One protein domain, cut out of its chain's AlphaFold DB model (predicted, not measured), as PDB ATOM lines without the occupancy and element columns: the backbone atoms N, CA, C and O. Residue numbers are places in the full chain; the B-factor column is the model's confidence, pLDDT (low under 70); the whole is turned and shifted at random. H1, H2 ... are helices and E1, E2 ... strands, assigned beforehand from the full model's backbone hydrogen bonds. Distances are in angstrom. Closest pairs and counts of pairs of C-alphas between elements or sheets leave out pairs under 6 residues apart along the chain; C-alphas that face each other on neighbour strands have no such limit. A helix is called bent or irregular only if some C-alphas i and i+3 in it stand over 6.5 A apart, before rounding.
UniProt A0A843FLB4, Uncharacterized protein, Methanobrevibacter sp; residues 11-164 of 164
ATOM      1  N   PRO A  11      -1.507   2.417  35.926       93.88
ATOM      2  CA  PRO A  11      -0.577   3.507  35.634       93.88
ATOM      3  C   PRO A  11      -1.178   4.614  34.761       93.88
ATOM      4  O   PRO A  11      -0.732   5.753  34.823       93.88
ATOM      5  N   PHE A  12      -2.206   4.308  33.965       95.88
ATOM      6  CA  PHE A  12      -2.874   5.276  33.093       95.88
ATOM      7  C   PHE A  12      -3.973   6.083  33.791       95.88
ATOM      8  O   PHE A  12      -4.599   6.913  33.142       95.88
ATOM      9  N   LEU A  13      -4.228   5.844  35.081       96.19
ATOM     10  CA  LEU A  13      -5.321   6.454  35.853       96.19
ATOM     11  C   LEU A  13      -4.821   7.361  36.988       96.19
ATOM     12  O   LEU A  13      -5.592   7.721  37.879       96.19
ATOM     13  N   GLU A  14      -3.526   7.676  37.024       95.50
ATOM     14  CA  GLU A  14      -2.892   8.366  38.154       95.50
ATOM     15  C   GLU A  14      -3.508   9.747  38.430       95.50
ATOM     16  O   GLU A  14      -3.768  10.081  39.591       95.50
ATOM     17  N   SER A  15      -3.793  10.523  37.382       97.00
ATOM     18  CA  SER A  15      -4.353  11.873  37.507       97.00
ATOM     19  C   SER A  15      -5.792  11.842  38.025       97.00
ATOM     20  O   SER A  15      -6.100  12.552  38.987       97.00
ATOM     21  N   ALA A  16      -6.647  10.959  37.490       96.69
ATOM     22  CA  ALA A  16      -7.994  10.749  38.028       96.69
ATOM     23  C   ALA A  16      -7.958  10.316  39.499       96.69
ATOM     24  O   ALA A  16      -8.628  10.916  40.337       96.69
ATOM     25  N   ARG A  17      -7.130   9.322  39.848       95.69
ATOM     26  CA  ARG A  17      -7.028   8.817  41.230       95.69
ATOM     27  C   ARG A  17      -6.498   9.871  42.197       95.69
ATOM     28  O   ARG A  17      -6.968   9.962  43.331       95.69
ATOM     29  N   THR A  18      -5.536  10.681  41.761       96.31
ATOM     30  CA  THR A  18      -5.027  11.810  42.551       96.31
ATOM     31  C   THR A  18      -6.133  12.824  42.806       96.31
ATOM     32  O   THR A  18      -6.335  13.218  43.953       96.31
ATOM     33  N   PHE A  19      -6.923  13.165  41.786       96.06
ATOM     34  CA  PHE A  19      -8.076  14.041  41.956       96.06
ATOM     35  C   PHE A  19      -9.153  13.427  42.857       96.06
ATOM     36  O   PHE A  19      -9.724  14.115  43.698       96.06
ATOM     37  N   GLU A  20      -9.439  12.132  42.741       93.38
ATOM     38  CA  GLU A  20     -10.410  11.461  43.610       93.38
ATOM     39  C   GLU A  20      -9.988  11.505  45.081       93.38
ATOM     40  O   GLU A  20     -10.832  11.810  45.933       93.38
ATOM     41  N   ARG A  21      -8.696  11.270  45.356       94.06
ATOM     42  CA  ARG A  21      -8.088  11.302  46.693       94.06
ATOM     43  C   ARG A  21      -8.004  12.716  47.268       94.06
ATOM     44  O   ARG A  21      -8.468  12.951  48.377       94.06
ATOM     45  N   ASP A  22      -7.387  13.639  46.534       94.81
ATOM     46  CA  ASP A  22      -6.975  14.952  47.047       94.81
ATOM     47  C   ASP A  22      -7.915  16.096  46.629       94.81
ATOM     48  O   ASP A  22      -7.717  17.233  47.052       94.81
ATOM     49  N   LYS A  23      -8.912  15.830  45.770       93.50
ATOM     50  CA  LYS A  23      -9.803  16.833  45.144       93.50
ATOM     51  C   LYS A  23      -9.067  17.918  44.349       93.50
ATOM     52  O   LYS A  23      -9.623  18.971  44.049       93.50
ATOM     53  N   CYS A  24      -7.822  17.643  43.977       94.25
ATOM     54  CA  CYS A  24      -6.980  18.461  43.119       94.25
ATOM     55  C   CYS A  24      -6.002  17.553  42.362       94.25
ATOM     56  O   CYS A  24      -5.647  16.480  42.844       94.25
ATOM     57  N   TYR A  25      -5.567  17.976  41.177       95.94
ATOM     58  CA  TYR A  25      -4.625  17.210  40.350       95.94
ATOM     59  C   TYR A  25      -3.176  17.298  40.850       95.94
ATOM     60  O   TYR A  25      -2.377  16.393  40.644       95.94
ATOM     61  N   THR A  26      -2.830  18.387  41.535       96.00
ATOM     62  CA  THR A  26      -1.503  18.587  42.113       96.00
ATOM     63  C   THR A  26      -1.573  19.523  43.316       96.00
ATOM     64  O   THR A  26      -2.402  20.432  43.360       96.00
ATOM     65  N   LYS A  27      -0.673  19.307  44.282       95.88
ATOM     66  CA  LYS A  27      -0.490  20.156  45.472       95.88
ATOM     67  C   LYS A  27       0.535  21.273  45.243       95.88
ATOM     68  O   LYS A  27       0.772  22.074  46.144       95.88
ATOM     69  N   PHE A  28       1.161  21.331  44.064       96.75
ATOM     70  CA  PHE A  28       2.111  22.393  43.747       96.75
ATOM     71  C   PHE A  28       1.411  23.761  43.692       96.75
ATOM     72  O   PHE A  28       0.314  23.861  43.135       96.75
ATOM     73  N   PRO A  29       2.036  24.836  44.207       95.81
ATOM     74  CA  PRO A  29       1.474  26.178  44.107       95.81
ATOM     75  C   PRO A  29       1.268  26.590  42.645       95.81
ATOM     76  O   PRO A  29       2.186  26.458  41.828       95.81
ATOM     77  N   ARG A  30       0.081  27.111  42.310       94.62
ATOM     78  CA  ARG A  30      -0.236  27.591  40.956       94.62
ATOM     79  C   ARG A  30       0.803  28.621  40.500       94.62
ATOM     80  O   ARG A  30       1.133  29.538  41.243       94.62
ATOM     81  N   GLY A  31       1.317  28.459  39.281       93.19
ATOM     82  CA  GLY A  31       2.341  29.333  38.696       93.19
ATOM     83  C   GLY A  31       3.784  28.988  39.080       93.19
ATOM     84  O   GLY A  31       4.711  29.497  38.452       93.19
ATOM     85  N   SER A  32       4.001  28.090  40.048       97.56
ATOM     86  CA  SER A  32       5.338  27.554  40.325       97.56
ATOM     87  C   SER A  32       5.844  26.697  39.159       97.56
ATOM     88  O   SER A  32       5.057  26.112  38.411       97.56
ATOM     89  N   LYS A  33       7.171  26.570  39.022       97.50
ATOM     90  CA  LYS A  33       7.768  25.688  38.008       97.50
ATOM     91  C   LYS A  33       7.223  24.246  38.083       97.50
ATOM     92  O   LYS A  33       6.767  23.771  37.049       97.50
ATOM     93  N   PRO A  34       7.165  23.584  39.258       97.75
ATOM     94  CA  PRO A  34       6.599  22.236  39.361       97.75
ATOM     95  C   PRO A  34       5.132  22.143  38.921       97.75
ATOM     96  O   PRO A  34       4.740  21.163  38.294       97.75
ATOM     97  N   TYR A  35       4.322  23.169  39.203       97.50
ATOM     98  CA  TYR A  35       2.933  23.221  38.739       97.50
ATOM     99  C   TYR A  35       2.848  23.312  37.211       97.50
ATOM    100  O   TYR A  35       2.069  22.593  36.590       97.50
ATOM    101  N   ASN A  36       3.663  24.174  36.601       97.62
ATOM    102  CA  ASN A  36       3.683  24.345  35.150       97.62
ATOM    103  C   ASN A  36       4.221  23.093  34.444       97.62
ATOM    104  O   ASN A  36       3.663  22.682  33.431       97.62
ATOM    105  N   ASP A  37       5.269  22.471  34.988       98.19
ATOM    106  CA  ASP A  37       5.837  21.229  34.457       98.19
ATOM    107  C   ASP A  37       4.812  20.084  34.521       98.19
ATOM    108  O   ASP A  37       4.662  19.351  33.546       98.19
ATOM    109  N   TYR A  38       4.055  19.981  35.621       97.56
ATOM    110  CA  TYR A  38       2.965  19.010  35.760       97.56
ATOM    111  C   TYR A  38       1.911  19.180  34.659       97.56
ATOM    112  O   TYR A  38       1.631  18.242  33.918       97.56
ATOM    113  N   TRP A  39       1.358  20.386  34.493       97.31
ATOM    114  CA  TRP A  39       0.319  20.615  33.484       97.31
ATOM    115  C   TRP A  39       0.833  20.507  32.053       97.31
ATOM    116  O   TRP A  39       0.087  20.087  31.171       97.31
ATOM    117  N   LYS A  40       2.105  20.838  31.813       97.56
ATOM    118  CA  LYS A  40       2.747  20.623  30.515       97.56
ATOM    119  C   LYS A  40       2.813  19.135  30.168       97.56
ATOM    120  O   LYS A  40       2.573  18.772  29.021       97.56
ATOM    121  N   GLU A  41       3.116  18.287  31.146       97.81
ATOM    122  CA  GLU A  41       3.144  16.839  30.960       97.81
ATOM    123  C   GLU A  41       1.738  16.258  30.765       97.81
ATOM    124  O   GLU A  41       1.525  15.483  29.835       97.81
ATOM    125  N   GLU A  42       0.748  16.677  31.557       97.81
ATOM    126  CA  GLU A  42      -0.642  16.238  31.369       97.81
ATOM    127  C   GLU A  42      -1.211  16.669  30.012       97.81
ATOM    128  O   GLU A  42      -1.886  15.886  29.341       97.81
ATOM    129  N   TYR A  43      -0.881  17.883  29.566       97.81
ATOM    130  CA  TYR A  43      -1.201  18.357  28.223       97.81
ATOM    131  C   TYR A  43      -0.552  17.473  27.154       97.81
ATOM    132  O   TYR A  43      -1.243  16.993  26.257       97.81
ATOM    133  N   ARG A  44       0.754  17.194  27.279       98.00
ATOM    134  CA  ARG A  44       1.484  16.310  26.359       98.00
ATOM    135  C   ARG A  44       0.830  14.932  26.281       98.00
ATOM    136  O   ARG A  44       0.638  14.424  25.188       98.00
ATOM    137  N   ARG A  45       0.419  14.347  27.407       98.06
ATOM    138  CA  ARG A  45      -0.272  13.045  27.437       98.06
ATOM    139  C   ARG A  45      -1.654  13.085  26.777       98.06
ATOM    140  O   ARG A  45      -2.033  12.124  26.120       98.06
ATOM    141  N   CYS A  46      -2.391  14.190  26.907       97.75
ATOM    142  CA  CYS A  46      -3.672  14.383  26.216       97.75
ATOM    143  C   CYS A  46      -3.524  14.596  24.699       97.75
ATOM    144  O   CYS A  46      -4.491  14.399  23.964       97.75
ATOM    145  N   VAL A  47      -2.363  15.044  24.217       96.19
ATOM    146  CA  VAL A  47      -2.107  15.278  22.784       96.19
ATOM    147  C   VAL A  47      -1.427  14.071  22.148       96.19
ATOM    148  O   VAL A  47      -1.929  13.528  21.172       96.19
ATOM    149  N   ASP A  48      -0.335  13.609  22.745       96.38
ATOM    150  CA  ASP A  48       0.546  12.587  22.185       96.38
ATOM    151  C   ASP A  48       0.244  11.185  22.721       96.38
ATOM    152  O   ASP A  48       0.951  10.237  22.380       96.38
ATOM    153  N   GLY A  49      -0.742  11.021  23.603       97.44
ATOM    154  CA  GLY A  49      -0.979   9.779  24.338       97.44
ATOM    155  C   GLY A  49       0.072   9.493  25.415       97.44
ATOM    156  O   GLY A  49       1.004  10.264  25.662       97.44
ATOM    157  N   TYR A  50      -0.072   8.349  26.083       97.94
ATOM    158  CA  TYR A  50       0.777   7.968  27.209       97.94
ATOM    159  C   TYR A  50       1.176   6.493  27.143       97.94
ATOM    160  O   TYR A  50       0.336   5.616  26.949       97.94
ATOM    161  N   THR A  51       2.473   6.222  27.300       96.69
ATOM    162  CA  THR A  51       3.071   4.888  27.181       96.69
ATOM    163  C   THR A  51       3.707   4.477  28.502       96.69
ATOM    164  O   THR A  51       4.497   5.226  29.072       96.69
ATOM    165  N   VAL A  52       3.387   3.268  28.961       93.56
ATOM    166  CA  VAL A  52       3.963   2.640  30.153       93.56
ATOM    167  C   VAL A  52       4.378   1.215  29.793       93.56
ATOM    168  O   VAL A  52       3.547   0.360  29.479       93.56
ATOM    169  N   GLY A  53       5.686   0.950  29.818       91.19
ATOM    170  CA  GLY A  53       6.242  -0.328  29.372       91.19
ATOM    171  C   GLY A  53       5.898  -0.612  27.905       91.19
ATOM    172  O   GLY A  53       6.183   0.204  27.034       91.19
ATOM    173  N   LYS A  54       5.273  -1.766  27.637       90.12
ATOM    174  CA  LYS A  54       4.839  -2.179  26.287       90.12
ATOM    175  C   LYS A  54       3.455  -1.649  25.879       90.12
ATOM    176  O   LYS A  54       3.009  -1.932  24.772       90.12
ATOM    177  N   TYR A  55       2.760  -0.934  26.765       91.88
ATOM    178  CA  TYR A  55       1.376  -0.510  26.555       91.88
ATOM    179  C   TYR A  55       1.278   0.992  26.338       91.88
ATOM    180  O   TYR A  55       2.043   1.770  26.908       91.88
ATOM    181  N   ARG A  56       0.293   1.401  25.540       95.12
ATOM    182  CA  ARG A  56       0.016   2.796  25.207       95.12
ATOM    183  C   ARG A  56      -1.482   3.054  25.289       95.12
ATOM    184  O   ARG A  56      -2.268   2.201  24.905       95.12
ATOM    185  N   VAL A  57      -1.872   4.231  25.761       97.00
ATOM    186  CA  VAL A  57      -3.204   4.806  25.536       97.00
ATOM    187  C   VAL A  57      -3.073   6.026  24.633       97.00
ATOM    188  O   VAL A  57      -2.094   6.768  24.733       97.00
ATOM    189  N   THR A  58      -4.044   6.223  23.744       98.19
ATOM    190  CA  THR A  58      -4.107   7.392  22.854       98.19
ATOM    191  C   THR A  58      -4.381   8.670  23.648       98.19
ATOM    192  O   THR A  58      -4.791   8.605  24.814       98.19
ATOM    193  N   GLY A  59      -4.175   9.836  23.032       97.88
ATOM    194  CA  GLY A  59      -4.442  11.130  23.673       97.88
ATOM    195  C   GLY A  59      -5.894  11.272  24.146       97.88
ATOM    196  O   GLY A  59      -6.141  11.607  25.309       97.88
ATOM    197  N   ASP A  60      -6.859  10.919  23.291       97.69
ATOM    198  CA  ASP A  60      -8.283  10.935  23.646       97.69
ATOM    199  C   ASP A  60      -8.615   9.964  24.770       97.69
ATOM    200  O   ASP A  60      -9.370  10.310  25.678       97.69
ATOM    201  N   HIS A  61      -8.028   8.765  24.761       97.75
ATOM    202  CA  HIS A  61      -8.289   7.799  25.820       97.75
ATOM    203  C   HIS A  61      -7.693   8.257  27.154       97.75
ATOM    204  O   HIS A  61      -8.345   8.134  28.191       97.75
ATOM    205  N   TYR A  62      -6.484   8.826  27.142       98.31
ATOM    206  CA  TYR A  62      -5.869   9.388  28.344       98.31
ATOM    207  C   TYR A  62      -6.735  10.501  28.940       98.31
ATOM    208  O   TYR A  62      -7.005  10.490  30.144       98.31
ATOM    209  N   PHE A  63      -7.227  11.417  28.098       98.06
ATOM    210  CA  PHE A  63      -8.131  12.479  28.530       98.06
ATOM    211  C   PHE A  63      -9.455  11.929  29.069       98.06
ATOM    212  O   PHE A  63      -9.899  12.336  30.146       98.06
ATOM    213  N   PHE A  64     -10.056  10.970  28.361       97.69
ATOM    214  CA  PHE A  64     -11.296  10.320  28.774       97.69
ATOM    215  C   PHE A  64     -11.174   9.702  30.168       97.69
ATOM    216  O   PHE A  64     -12.072   9.831  30.989       97.69
ATOM    217  N   LEU A  65     -10.049   9.062  30.468       97.12
ATOM    218  CA  LEU A  65      -9.850   8.415  31.759       97.12
ATOM    219  C   LEU A  65      -9.512   9.397  32.889       97.12
ATOM    220  O   LEU A  65      -9.909   9.157  34.026       97.12
ATOM    221  N   ASN A  66      -8.773  10.473  32.599       97.75
ATOM    222  CA  ASN A  66      -8.163  11.311  33.640       97.75
ATOM    223  C   ASN A  66      -8.824  12.668  33.866       97.75
ATOM    224  O   ASN A  66      -8.658  13.236  34.943       97.75
ATOM    225  N   PHE A  67      -9.559  13.186  32.883       96.88
ATOM    226  CA  PHE A  67     -10.109  14.543  32.921       96.88
ATOM    227  C   PHE A  67     -11.601  14.601  32.602       96.88
ATOM    228  O   PHE A  67     -12.285  15.493  33.100       96.88
ATOM    229  N   TYR A  68     -12.127  13.645  31.833       96.69
ATOM    230  CA  TYR A  68     -13.554  13.591  31.525       96.69
ATOM    231  C   TYR A  68     -14.382  13.224  32.765       96.69
ATOM    232  O   TYR A  68     -14.095  12.262  33.482       96.69
ATOM    233  N   ARG A  69     -15.447  13.987  33.014       93.44
ATOM    234  CA  ARG A  69     -16.351  13.835  34.158       93.44
ATOM    235  C   ARG A  69     -17.705  13.339  33.679       93.44
ATOM    236  O   ARG A  69     -18.349  13.976  32.850       93.44
ATOM    237  N   MET A  70     -18.184  12.235  34.243       91.12
ATOM    238  CA  MET A  70     -19.479  11.662  33.877       91.12
ATOM    239  C   MET A  70     -20.333  11.320  35.088       91.12
ATOM    240  O   MET A  70     -19.838  11.151  36.201       91.12
ATOM    241  N   GLN A  71     -21.637  11.191  34.853       84.56
ATOM    242  CA  GLN A  71     -22.566  10.703  35.864       84.56
ATOM    243  C   GLN A  71     -22.334   9.206  36.085       84.56
ATOM    244  O   GLN A  71     -22.558   8.394  35.184       84.56
ATOM    245  N   THR A  72     -21.894   8.840  37.281       74.56
ATOM    246  CA  THR A  72     -21.661   7.461  37.703       74.56
ATOM    247  C   THR A  72     -22.772   6.997  38.641       74.56
ATOM    248  O   THR A  72     -23.367   7.774  39.396       74.56
ATOM    249  N   ILE A  73     -23.097   5.706  38.560       67.75
ATOM    250  CA  ILE A  73     -23.996   5.065  39.522       67.75
ATOM    251  C   ILE A  73     -23.196   4.855  40.803       67.75
ATOM    252  O   ILE A  73     -22.052   4.406  40.751       67.75
ATOM    253  N   ASN A  74     -23.795   5.186  41.941       62.72
ATOM    254  CA  ASN A  74     -23.175   4.947  43.230       62.72
ATOM    255  C   ASN A  74     -23.289   3.449  43.563       62.72
ATOM    256  O   ASN A  74     -24.338   2.991  44.015       62.72
ATOM    257  N   GLU A  75     -22.246   2.674  43.257       60.72
ATOM    258  CA  GLU A  75     -22.231   1.210  43.428       60.72
ATOM    259  C   GLU A  75     -22.407   0.788  44.898       60.72
ATOM    260  O   GLU A  75     -22.967  -0.273  45.161       60.72
ATOM    261  N   ASP A  76     -22.048   1.660  45.845       57.25
ATOM    262  CA  ASP A  76     -22.208   1.431  47.288       57.25
ATOM    263  C   ASP A  76     -23.642   1.666  47.788       57.25
ATOM    264  O   ASP A  76     -23.971   1.423  48.952       57.25
ATOM    265  N   SER A  77     -24.531   2.162  46.927       56.78
ATOM    266  CA  SER A  77     -25.905   2.436  47.322       56.78
ATOM    267  C   SER A  77     -26.799   1.211  47.127       56.78
ATOM    268  O   SER A  77     -27.122   0.804  46.015       56.78
ATOM    269  N   ALA A  78     -27.289   0.654  48.235       56.75
ATOM    270  CA  ALA A  78     -28.247  -0.457  48.221       56.75
ATOM    271  C   ALA A  78     -29.616  -0.093  47.597       56.75
ATOM    272  O   ALA A  78     -30.460  -0.963  47.386       56.75
ATOM    273  N   LYS A  79     -29.867   1.195  47.319       57.03
ATOM    274  CA  LYS A  79     -31.107   1.710  46.723       57.03
ATOM    275  C   LYS A  79     -30.803   2.434  45.416       57.03
ATOM    276  O   LYS A  79     -30.073   3.417  45.420       57.03
ATOM    277  N   ALA A  80     -31.482   2.036  44.339       54.25
ATOM    278  CA  ALA A  80     -31.381   2.655  43.011       54.25
ATOM    279  C   ALA A  80     -31.773   4.155  42.967       54.25
ATOM    280  O   ALA A  80     -31.511   4.832  41.977       54.25
ATOM    281  N   THR A  81     -32.397   4.682  44.027       54.97
ATOM    282  CA  THR A  81     -32.869   6.075  44.155       54.97
ATOM    283  C   THR A  81     -31.835   7.024  44.780       54.97
ATOM    284  O   THR A  81     -32.132   8.191  44.998       54.97
ATOM    285  N   SER A  82     -30.628   6.553  45.095       57.94
ATOM    286  CA  SER A  82     -29.562   7.320  45.770       57.94
ATOM    287  C   SER A  82     -28.953   8.467  44.945       57.94
ATOM    288  O   SER A  82     -28.087   9.188  45.440       57.94
ATOM    289  N   GLY A  83     -29.419   8.665  43.710       58.44
ATOM    290  CA  GLY A  83     -28.905   9.679  42.797       58.44
ATOM    291  C   GLY A  83     -27.651   9.225  42.049       58.44
ATOM    292  O   GLY A  83     -27.098   8.151  42.281       58.44
ATOM    293  N   ARG A  84     -27.223  10.046  41.089       65.12
ATOM    294  CA  ARG A  84     -25.983   9.836  40.332       65.12
ATOM    295  C   ARG A  84     -24.924  10.798  40.853       65.12
ATOM    296  O   ARG A  84     -25.208  11.979  41.044       65.12
ATOM    297  N   GLY A  85     -23.733  10.275  41.122       76.44
ATOM    298  CA  GLY A  85     -22.567  11.091  41.450       76.44
ATOM    299  C   GLY A  85     -21.832  11.504  40.180       76.44
ATOM    300  O   GLY A  85     -22.049  10.920  39.123       76.44
ATOM    301  N   GLN A  86     -20.927  12.478  40.271       85.06
ATOM    302  CA  GLN A  86     -19.941  12.689  39.213       85.06
ATOM    303  C   GLN A  86     -18.643  11.949  39.529       85.06
ATOM    304  O   GLN A  86     -18.026  12.186  40.572       85.06
ATOM    305  N   GLY A  87     -18.187  11.130  38.587       90.62
ATOM    306  CA  GLY A  87     -16.937  10.382  38.672       90.62
ATOM    307  C   GLY A  87     -16.187  10.343  37.345       90.62
ATOM    308  O   GLY A  87     -16.609  10.947  36.356       90.62
ATOM    309  N   PHE A  88     -15.066   9.627  37.350       94.00
ATOM    310  CA  PHE A  88     -14.275   9.361  36.152       94.00
ATOM    311  C   PHE A  88     -14.721   8.055  35.478       94.00
ATOM    312  O   PHE A  88     -15.207   7.140  36.156       94.00
ATOM    313  N   PRO A  89     -14.563   7.934  34.150       93.00
ATOM    314  CA  PRO A  89     -14.756   6.673  33.456       93.00
ATOM    315  C   PRO A  89     -13.832   5.570  33.983       93.00
ATOM    316  O   PRO A  89     -12.651   5.779  34.254       93.00
ATOM    317  N   LYS A  90     -14.368   4.351  34.084       90.62
ATOM    318  CA  LYS A  90     -13.570   3.153  34.368       90.62
ATOM    319  C   LYS A  90     -12.948   2.640  33.071       90.62
ATOM    320  O   LYS A  90     -13.605   2.624  32.032       90.62
ATOM    321  N   PHE A  91     -11.717   2.140  33.149       91.69
ATOM    322  CA  PHE A  91     -11.060   1.513  32.004       91.69
ATOM    323  C   PHE A  91     -11.837   0.281  31.512       91.69
ATOM    324  O   PHE A  91     -12.176  -0.611  32.299       91.69
ATOM    325  N   ALA A  92     -12.059   0.200  30.200       90.62
ATOM    326  CA  ALA A  92     -12.688  -0.940  29.544       90.62
ATOM    327  C   ALA A  92     -11.910  -1.356  28.287       90.62
ATOM    328  O   ALA A  92     -11.620  -0.532  27.422       90.62
ATOM    329  N   ALA A  93     -11.639  -2.657  28.139       90.69
ATOM    330  CA  ALA A  93     -10.829  -3.193  27.039       90.69
ATOM    331  C   ALA A  93     -11.384  -2.856  25.640       90.69
ATOM    332  O   ALA A  93     -10.635  -2.505  24.736       90.69
ATOM    333  N   LYS A  94     -12.710  -2.876  25.454       89.00
ATOM    334  CA  LYS A  94     -13.314  -2.499  24.163       89.00
ATOM    335  C   LYS A  94     -13.257  -1.005  23.865       89.00
ATOM    336  O   LYS A  94     -13.187  -0.630  22.701       89.00
ATOM    337  N   GLN A  95     -13.245  -0.155  24.892       92.94
ATOM    338  CA  GLN A  95     -13.004   1.275  24.696       92.94
ATOM    339  C   GLN A  95     -11.539   1.513  24.328       92.94
ATOM    340  O   GLN A  95     -11.273   2.263  23.399       92.94
ATOM    341  N   TYR A  96     -10.607   0.798  24.969       93.69
ATOM    342  CA  TYR A  96      -9.196   0.802  24.587       93.69
ATOM    343  C   TYR A  96      -8.992   0.465  23.104       93.69
ATOM    344  O   TYR A  96      -8.323   1.223  22.405       93.69
ATOM    345  N   GLU A  97      -9.593  -0.625  22.615       93.00
ATOM    346  CA  GLU A  97      -9.543  -0.995  21.192       93.00
ATOM    347  C   GLU A  97     -10.135   0.108  20.298       93.00
ATOM    348  O   GLU A  97      -9.540   0.472  19.287       93.00
ATOM    349  N   PHE A  98     -11.282   0.674  20.688       94.69
ATOM    350  CA  PHE A  98     -11.960   1.717  19.918       94.69
ATOM    351  C   PHE A  98     -11.141   3.009  19.804       94.69
ATOM    352  O   PHE A  98     -11.034   3.561  18.714       94.69
ATOM    353  N   PHE A  99     -10.531   3.475  20.895       96.94
ATOM    354  CA  PHE A  99      -9.701   4.680  20.867       96.94
ATOM    355  C   PHE A  99      -8.454   4.509  19.988       96.94
ATOM    356  O   PHE A  99      -8.085   5.442  19.283       96.94
ATOM    357  N   HIS A 100      -7.840   3.322  19.969       96.75
ATOM    358  CA  HIS A 100      -6.729   3.035  19.053       96.75
ATOM    359  C   HIS A 100      -7.182   2.944  17.599       96.75
ATOM    360  O   HIS A 100      -6.477   3.404  16.706       96.75
ATOM    361  N   TYR A 101      -8.359   2.366  17.349       96.81
ATOM    362  CA  TYR A 101      -8.946   2.360  16.013       96.81
ATOM    363  C   TYR A 101      -9.207   3.784  15.505       96.81
ATOM    364  O   TYR A 101      -8.927   4.077  14.346       96.81
ATOM    365  N   LEU A 102      -9.677   4.676  16.380       96.81
ATOM    366  CA  LEU A 102      -9.893   6.080  16.049       96.81
ATOM    367  C   LEU A 102      -8.580   6.808  15.727       96.81
ATOM    368  O   LEU A 102      -8.479   7.384  14.650       96.81
ATOM    369  N   GLU A 103      -7.561   6.704  16.588       97.06
ATOM    370  CA  GLU A 103      -6.235   7.308  16.350       97.06
ATOM    371  C   GLU A 103      -5.603   6.769  15.047       97.06
ATOM    372  O   GLU A 103      -5.042   7.521  14.252       97.06
ATOM    373  N   LEU A 104      -5.758   5.469  14.757       97.56
ATOM    374  CA  LEU A 104      -5.326   4.886  13.483       97.56
ATOM    375  C   LEU A 104      -6.037   5.537  12.289       97.56
ATOM    376  O   LEU A 104      -5.376   5.875  11.308       97.56
ATOM    377  N   CYS A 105      -7.360   5.689  12.362       97.44
ATOM    378  CA  CYS A 105      -8.171   6.331  11.329       97.44
ATOM    379  C   CYS A 105      -7.736   7.780  11.071       97.44
ATOM    380  O   CYS A 105      -7.625   8.173   9.909       97.44
ATOM    381  N   GLU A 106      -7.403   8.536  12.120       94.25
ATOM    382  CA  GLU A 106      -6.853   9.890  11.997       94.25
ATOM    383  C   GLU A 106      -5.530   9.897  11.221       94.25
ATOM    384  O   GLU A 106      -5.380  10.663  10.268       94.25
ATOM    385  N   TYR A 107      -4.597   8.997  11.554       95.38
ATOM    386  CA  TYR A 107      -3.300   8.923  10.871       95.38
ATOM    387  C   TYR A 107      -3.397   8.523   9.395       95.38
ATOM    388  O   TYR A 107      -2.594   8.981   8.582       95.38
ATOM    389  N   ILE A 108      -4.359   7.671   9.033       97.56
ATOM    390  CA  ILE A 108      -4.549   7.224   7.642       97.56
ATOM    391  C   ILE A 108      -5.550   8.086   6.859       97.56
ATOM    392  O   ILE A 108      -5.811   7.785   5.693       97.56
ATOM    393  N   GLY A 109      -6.126   9.120   7.482       96.81
ATOM    394  CA  GLY A 109      -7.098  10.020   6.860       96.81
ATOM    395  C   GLY A 109      -8.421   9.343   6.491       96.81
ATOM    396  O   GLY A 109      -8.937   9.568   5.397       96.81
ATOM    397  N   LYS A 110      -8.953   8.476   7.361       96.75
ATOM    398  CA  LYS A 110     -10.231   7.774   7.155       96.75
ATOM    399  C   LYS A 110     -11.232   8.066   8.262       96.75
ATOM    400  O   LYS A 110     -10.862   8.297   9.407       96.75
ATOM    401  N   ASP A 111     -12.511   7.943   7.923       94.69
ATOM    402  CA  ASP A 111     -13.605   8.066   8.882       94.69
ATOM    403  C   ASP A 111     -13.853   6.768   9.659       94.69
ATOM    404  O   ASP A 111     -13.656   5.651   9.166       94.69
ATOM    405  N   VAL A 112     -14.346   6.922  10.887       94.38
ATOM    406  CA  VAL A 112     -14.764   5.815  11.749       94.38
ATOM    407  C   VAL A 112     -16.247   5.522  11.533       94.38
ATOM    408  O   VAL A 112     -17.108   6.369  11.759       94.38
ATOM    409  N   VAL A 113     -16.563   4.274  11.183       92.12
ATOM    410  CA  VAL A 113     -17.927   3.729  11.230       92.12
ATOM    411  C   VAL A 113     -17.995   2.681  12.329       92.12
ATOM    412  O   VAL A 113     -17.096   1.851  12.465       92.12
ATOM    413  N   MET A 114     -19.065   2.705  13.123       87.38
ATOM    414  CA  MET A 114     -19.218   1.797  14.253       87.38
ATOM    415  C   MET A 114     -20.661   1.325  14.446       87.38
ATOM    416  O   MET A 114     -21.614   2.100  14.374       87.38
ATOM    417  N   LEU A 115     -20.804   0.039  14.769       90.44
ATOM    418  CA  LEU A 115     -22.046  -0.576  15.228       90.44
ATOM    419  C   LEU A 115     -21.879  -0.959  16.699       90.44
ATOM    420  O   LEU A 115     -20.866  -1.541  17.083       90.44
ATOM    421  N   LYS A 116     -22.865  -0.633  17.538       87.19
ATOM    422  CA  LYS A 116     -22.774  -0.869  18.983       87.19
ATOM    423  C   LYS A 116     -24.105  -1.242  19.612       87.19
ATOM    424  O   LYS A 116     -25.169  -0.828  19.153       87.19
ATOM    425  N   ALA A 117     -24.027  -1.943  20.738       88.81
ATOM    426  CA  ALA A 117     -25.168  -2.188  21.611       88.81
ATOM    427  C   ALA A 117     -25.607  -0.912  22.356       88.81
ATOM    428  O   ALA A 117     -24.831   0.022  22.583       88.81
ATOM    429  N   ARG A 118     -26.877  -0.839  22.762       85.12
ATOM    430  CA  ARG A 118     -27.373   0.275  23.590       85.12
ATOM    431  C   ARG A 118     -26.647   0.310  24.949       85.12
ATOM    432  O   ARG A 118     -26.076  -0.680  25.378       85.12
ATOM    433  N   ALA A 119     -26.647   1.480  25.592       83.31
ATOM    434  CA  ALA A 119     -26.087   1.699  26.935       83.31
ATOM    435  C   ALA A 119     -24.569   1.450  27.134       83.31
ATOM    436  O   ALA A 119     -24.109   1.376  28.264       83.31
ATOM    437  N   MET A 120     -23.765   1.433  26.067       85.81
ATOM    438  CA  MET A 120     -22.302   1.239  26.148       85.81
ATOM    439  C   MET A 120     -21.475   2.523  26.388       85.81
ATOM    440  O   MET A 120     -20.268   2.529  26.172       85.81
ATOM    441  N   GLY A 121     -22.105   3.639  26.768       87.62
ATOM    442  CA  GLY A 121     -21.389   4.896  27.056       87.62
ATOM    443  C   GLY A 121     -20.841   5.658  25.839       87.62
ATOM    444  O   GLY A 121     -20.149   6.650  26.008       87.62
ATOM    445  N   PHE A 122     -21.176   5.266  24.605       90.12
ATOM    446  CA  PHE A 122     -20.624   5.912  23.403       90.12
ATOM    447  C   PHE A 122     -20.930   7.404  23.254       90.12
ATOM    448  O   PHE A 122     -20.127   8.115  22.671       90.12
ATOM    449  N   SER A 123     -22.049   7.906  23.781       91.69
ATOM    450  CA  SER A 123     -22.292   9.355  23.762       91.69
ATOM    451  C   SER A 123     -21.356  10.127  24.692       91.69
ATOM    452  O   SER A 123     -21.124  11.300  24.439       91.69
ATOM    453  N   GLU A 124     -20.799   9.487  25.728       94.75
ATOM    454  CA  GLU A 124     -19.717  10.071  26.536       94.75
ATOM    455  C   GLU A 124     -18.411  10.114  25.738       94.75
ATOM    456  O   GLU A 124     -17.719  11.124  25.727       94.75
ATOM    457  N   ILE A 125     -18.103   9.030  25.014       95.31
ATOM    458  CA  ILE A 125     -16.911   8.956  24.160       95.31
ATOM    459  C   ILE A 125     -16.984  10.015  23.055       95.31
ATOM    460  O   ILE A 125     -16.036  10.766  22.875       95.31
ATOM    461  N   LEU A 126     -18.115  10.136  22.355       94.44
ATOM    462  CA  LEU A 126     -18.291  11.163  21.323       94.44
ATOM    463  C   LEU A 126     -18.143  12.576  21.894       94.44
ATOM    464  O   LEU A 126     -17.457  13.387  21.287       94.44
ATOM    465  N   ALA A 127     -18.717  12.851  23.070       96.06
ATOM    466  CA  ALA A 127     -18.550  14.143  23.730       96.06
ATOM    467  C   ALA A 127     -17.078  14.429  24.080       96.06
ATOM    468  O   ALA A 127     -16.592  15.538  23.859       96.06
ATOM    469  N   CYS A 128     -16.350  13.421  24.569       96.81
ATOM    470  CA  CYS A 128     -14.914  13.499  24.825       96.81
ATOM    471  C   CYS A 128     -14.118  13.845  23.559       96.81
ATOM    472  O   CYS A 128     -13.277  14.741  23.601       96.81
ATOM    473  N   LEU A 129     -14.422  13.185  22.437       95.69
ATOM    474  CA  LEU A 129     -13.752  13.401  21.150       95.69
ATOM    475  C   LEU A 129     -13.969  14.811  20.591       95.69
ATOM    476  O   LEU A 129     -13.156  15.275  19.807       95.69
ATOM    477  N   GLY A 130     -15.023  15.521  20.997       95.06
ATOM    478  CA  GLY A 130     -15.162  16.942  20.677       95.06
ATOM    479  C   GLY A 130     -14.557  17.885  21.708       95.06
ATOM    480  O   GLY A 130     -14.009  18.919  21.329       95.06
ATOM    481  N   ALA A 131     -14.658  17.553  22.997       95.75
ATOM    482  CA  ALA A 131     -14.197  18.411  24.087       95.75
ATOM    483  C   ALA A 131     -12.666  18.444  24.194       95.75
ATOM    484  O   ALA A 131     -12.079  19.520  24.296       95.75
ATOM    485  N   ARG A 132     -11.997  17.286  24.123       96.19
ATOM    486  CA  ARG A 132     -10.535  17.208  24.226       96.19
ATOM    487  C   ARG A 132      -9.819  18.046  23.163       96.19
ATOM    488  O   ARG A 132      -8.978  18.861  23.557       96.19
ATOM    489  N   PRO A 133     -10.087  17.903  21.850       94.62
ATOM    490  CA  PRO A 133      -9.392  18.714  20.860       94.62
ATOM    491  C   PRO A 133      -9.722  20.196  20.991       94.62
ATOM    492  O   PRO A 133      -8.822  21.009  20.826       94.62
ATOM    493  N   PHE A 134     -10.945  20.556  21.388       94.69
ATOM    494  CA  PHE A 134     -11.290  21.948  21.673       94.69
ATOM    495  C   PHE A 134     -10.432  22.552  22.799       94.69
ATOM    496  O   PHE A 134      -9.979  23.688  22.691       94.69
ATOM    497  N   ILE A 135     -10.167  21.789  23.866       93.94
ATOM    498  CA  ILE A 135      -9.344  22.235  25.003       93.94
ATOM    499  C   ILE A 135      -7.853  22.277  24.642       93.94
ATOM    500  O   ILE A 135      -7.124  23.178  25.050       93.94
ATOM    501  N   THR A 136      -7.373  21.265  23.924       94.50
ATOM    502  CA  THR A 136      -5.931  21.018  23.757       94.50
ATOM    503  C   THR A 136      -5.357  21.584  22.463       94.50
ATOM    504  O   THR A 136      -4.149  21.791  22.366       94.50
ATOM    505  N   THR A 137      -6.195  21.827  21.459       93.31
ATOM    506  CA  THR A 137      -5.763  22.224  20.120       93.31
ATOM    507  C   THR A 137      -6.297  23.614  19.815       93.31
ATOM    508  O   THR A 137      -7.499  23.871  19.822       93.31
ATOM    509  N   ARG A 138      -5.379  24.544  19.551       92.38
ATOM    510  CA  ARG A 138      -5.734  25.927  19.247       92.38
ATOM    511  C   ARG A 138      -6.570  25.992  17.967       92.38
ATOM    512  O   ARG A 138      -6.246  25.335  16.986       92.38
ATOM    513  N   GLU A 139      -7.610  26.826  17.992       94.56
ATOM    514  CA  GLU A 139      -8.506  27.082  16.849       94.56
ATOM    515  C   GLU A 139      -9.256  25.839  16.337       94.56
ATOM    516  O   GLU A 139      -9.847  25.862  15.257       94.56
ATOM    517  N   PHE A 140      -9.309  24.773  17.140       93.81
ATOM    518  CA  PHE A 140     -10.060  23.575  16.802       93.81
ATOM    519  C   PHE A 140     -11.569  23.831  16.842       93.81
ATOM    520  O   PHE A 140     -12.090  24.479  17.753       93.81
ATOM    521  N   ARG A 141     -12.287  23.298  15.850       93.12
ATOM    522  CA  ARG A 141     -13.746  23.385  15.757       93.12
ATOM    523  C   ARG A 141     -14.332  21.990  15.634       93.12
ATOM    524  O   ARG A 141     -13.937  21.233  14.756       93.12
ATOM    525  N   THR A 142     -15.325  21.705  16.466       92.56
ATOM    526  CA  THR A 142     -16.076  20.449  16.423       92.56
ATOM    527  C   THR A 142     -17.507  20.738  15.992       92.56
ATOM    528  O   THR A 142     -18.149  21.634  16.538       92.56
ATOM    529  N   VAL A 143     -18.018  19.966  15.033       93.31
ATOM    530  CA  VAL A 143     -19.416  20.031  14.592       93.31
ATOM    531  C   VAL A 143     -20.075  18.688  14.876       93.31
ATOM    532  O   VAL A 143     -19.586  17.650  14.439       93.31
ATOM    533  N   TYR A 144     -21.198  18.712  15.592       93.31
ATOM    534  CA  TYR A 144     -22.028  17.532  15.812       93.31
ATOM    535  C   TYR A 144     -23.268  17.596  14.929       93.31
ATOM    536  O   TYR A 144     -24.004  18.581  14.946       93.31
ATOM    537  N   THR A 145     -23.521  16.517  14.195       92.75
ATOM    538  CA  THR A 145     -24.716  16.354  13.365       92.75
ATOM    539  C   THR A 145     -25.402  15.044  13.709       92.75
ATOM    540  O   THR A 145     -24.738  14.025  13.901       92.75
ATOM    541  N   ALA A 146     -26.729  15.041  13.740       91.81
ATOM    542  CA  ALA A 146     -27.515  13.827  13.888       91.81
ATOM    543  C   ALA A 146     -28.697  13.867  12.922       91.81
ATOM    544  O   ALA A 146     -29.291  14.917  12.715       91.81
ATOM    545  N   ALA A 147     -29.063  12.708  12.373       91.31
ATOM    546  CA  ALA A 147     -30.271  12.586  11.556       91.31
ATOM    547  C   ALA A 147     -31.564  12.699  12.388       91.31
ATOM    548  O   ALA A 147     -32.631  12.935  11.836       91.31
ATOM    549  N   ALA A 148     -31.475  12.498  13.706       87.94
ATOM    550  CA  ALA A 148     -32.598  12.585  14.629       87.94
ATOM    551  C   ALA A 148     -32.293  13.583  15.750       87.94
ATOM    552  O   ALA A 148     -31.307  13.416  16.476       87.94
ATOM    553  N   ASP A 149     -33.187  14.552  15.945       76.31
ATOM    554  CA  ASP A 149     -33.034  15.651  16.913       76.31
ATOM    555  C   ASP A 149     -32.764  15.160  18.340       76.31
ATOM    556  O   ASP A 149     -31.927  15.700  19.063       76.31
ATOM    557  N   GLN A 150     -33.411  14.058  18.730       84.62
ATOM    558  CA  GLN A 150     -33.298  13.473  20.070       84.62
ATOM    559  C   GLN A 150     -31.900  12.926  20.402       84.62
ATOM    560  O   GLN A 150     -31.631  12.610  21.558       84.62
ATOM    561  N   GLN A 151     -31.016  12.760  19.412       84.38
ATOM    562  CA  GLN A 151     -29.659  12.255  19.640       84.38
ATOM    563  C   GLN A 151     -28.638  13.380  19.840       84.38
ATOM    564  O   GLN A 151     -27.626  13.149  20.498       84.38
ATOM    565  N   LEU A 152     -28.893  14.577  19.299       90.75
ATOM    566  CA  LEU A 152     -27.915  15.665  19.295       90.75
ATOM    567  C   LEU A 152     -27.832  16.376  20.649       90.75
ATOM    568  O   LEU A 152     -26.751  16.452  21.231       90.75
ATOM    569  N   GLY A 153     -28.972  16.843  21.171       91.31
ATOM    570  CA  GLY A 153     -29.039  17.591  22.435       91.31
ATOM    571  C   GLY A 153     -28.303  16.900  23.593       91.31
ATOM    572  O   GLY A 153     -27.386  17.494  24.155       91.31
ATOM    573  N   PRO A 154     -28.574  15.609  23.872       90.62
ATOM    574  CA  PRO A 154     -27.910  14.899  24.965       90.62
ATOM    575  C   PRO A 154     -26.391  14.742  24.817       90.62
ATOM    576  O   PRO A 154     -25.711  14.514  25.815       90.62
ATOM    577  N   VAL A 155     -25.843  14.778  23.597       92.06
ATOM    578  CA  VAL A 155     -24.383  14.750  23.378       92.06
ATOM    579  C   VAL A 155     -23.794  16.136  23.614       92.06
ATOM    580  O   VAL A 155     -22.756  16.252  24.265       92.06
ATOM    581  N   LEU A 156     -24.471  17.184  23.143       92.75
ATOM    582  CA  LEU A 156     -24.051  18.566  23.366       92.75
ATOM    583  C   LEU A 156     -24.039  18.915  24.856       92.75
ATOM    584  O   LEU A 156     -23.046  19.456  25.328       92.75
ATOM    585  N   ASP A 157     -25.065  18.521  25.614       92.75
ATOM    586  CA  ASP A 157     -25.114  18.729  27.068       92.75
ATOM    587  C   ASP A 157     -23.873  18.158  27.767       92.75
ATOM    588  O   ASP A 157     -23.274  18.801  28.626       92.75
ATOM    589  N   LYS A 158     -23.428  16.966  27.350       94.25
ATOM    590  CA  LYS A 158     -22.215  16.333  27.886       94.25
ATOM    591  C   LYS A 158     -20.956  17.102  27.527       94.25
ATOM    592  O   LYS A 158     -20.080  17.215  28.378       94.25
ATOM    593  N   CYS A 159     -20.872  17.635  26.306       94.44
ATOM    594  CA  CYS A 159     -19.760  18.488  25.887       94.44
ATOM    595  C   CYS A 159     -19.684  19.735  26.767       94.44
ATOM    596  O   CYS A 159     -18.624  20.032  27.304       94.44
ATOM    597  N   TRP A 160     -20.813  20.418  26.974       92.44
ATOM    598  CA  TRP A 160     -20.869  21.619  27.806       92.44
ATOM    599  C   TRP A 160     -20.444  21.349  29.246       92.44
ATOM    600  O   TRP A 160     -19.721  22.151  29.821       92.44
ATOM    601  N   VAL A 161     -20.808  20.196  29.814       92.56
ATOM    602  CA  VAL A 161     -20.339  19.793  31.152       92.56
ATOM    603  C   VAL A 161     -18.810  19.699  31.232       92.56
ATOM    604  O   VAL A 161     -18.264  19.987  32.289       92.56
ATOM    605  N   GLN A 162     -18.118  19.326  30.151       93.94
ATOM    606  CA  GLN A 162     -16.649  19.249  30.152       93.94
ATOM    607  C   GLN A 162     -15.958  20.594  29.907       93.94
ATOM    608  O   GLN A 162     -14.761  20.710  30.155       93.94
ATOM    609  N   LEU A 163     -16.673  21.571  29.342       90.25
ATOM    610  CA  LEU A 163     -16.122  22.864  28.924       90.25
ATOM    611  C   LEU A 163     -16.395  23.997  29.925       90.25
ATOM    612  O   LEU A 163     -15.892  25.102  29.727       90.25
ATOM    613  N   ASN A 164     -17.187  23.723  30.963       79.12
ATOM    614  CA  ASN A 164     -17.458  24.629  32.082       79.12
ATOM    615  C   ASN A 164     -16.464  24.405  33.225       79.12
ATOM    616  O   ASN A 164     -16.050  25.414  33.836       79.12
TER     617      ASN A 164
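Overview. This is residues 11 to 164 of the 164 residues of an uncharacterized protein of Methanobrevibacter sp (UniProt A0A843FLB4). A short helix, H3, lies in the middle of a crossed group of helices: H1, H2 and H5 pack on it, and H6 covers H5 on the side away from it. H4 meets H3 with residues 96 to 99; a small hairpin, E1 and E2, lies near one end of H1, and the tip of a second hairpin, E3 and E4, sticks out at residues 76 to 81. The printed part has 154 residues, with six named helices and four named strands in the order H1 H2 E1 E2 H3 E3 E4 H4 H5 H6; each hairpin is an antiparallel two-stranded sheet. It is mostly helix and compact, with a radius of gyration of the C-alphas of 16.5 A and spans of 48 by 48 by 32 A.

Along the chain. Look first at E3, residues 70 to 73, 9.8 A long, and E4, residues 84 to 87, 9.2 A. E1 is residues 50 to 52, 6.9 A, and E2 residues 55 to 57, 7.1 A. Find C-alpha 11 at (-0.577, 3.507, 35.634); from there H1 runs to residue 22, 17.4 A, irregular, with C-alphas 12 and 15 8.1 A apart. H2 is residues 33 to 48, 21.8 A; H3 residues 59 to 66, 10.6 A; H4 residues 93 to 108, 22.9 A; H5 residues 122 to 136, 21.1 A. H6, residues 149 to 163, 22.0 A, ends at C-alpha 163, (-16.122, 22.864, 28.924).

Arrangement. In the hairpin E3 and E4, N 72 and O 85 are 2.8 A apart, within hydrogen-bond range; the C-alphas of Met 70 and Glu 124 are the closest of E3 and H5, 7.5 A. Go inward to the hub, H3: it touches H5, closest C-alphas Phe 64 and Cys 128, 6.2 A, only just about perpendicular at 73 degrees. Residues 45 to 48 of H2 touch H3, closest C-alphas Cys 46 and Gly 59, 4.2 A, at a steep tilt of 56 degrees. Residues 12 to 16 of H1 touch it, closest C-alphas Ala 16 and Asn 66, 4.4 A. H4 only just touches H3, with 3 pairs of C-alphas within 8 A, closest His 61 and Phe 99, 6.0 A. H5 touches H6, closest C-alphas Ala 127 and Cys 159, 5.0 A, at a steep tilt of 43 degrees; H4 and H6 are apart. In the hairpin E1 and E2, N 50 and O 57 are within hydrogen-bond range at 2.9 A; the closest C-alphas of H1 and E1 are Pro 11 and Val 52, 7.2 A. In H2, H3 and H4 every O i to N i+4 pair is within hydrogen-bond range, against 6 of 8 in H1, 10 of 11 in H5 and 7 of 11 in H6.

Size, cuts and confidence. The C-alphas farthest apart are Lys 33 and Ala 148, 48.5 A. The printed part has no cut; the links H4 to H5 and H5 to H6 are long. Residues 73 to 84 are under 70 in pLDDT.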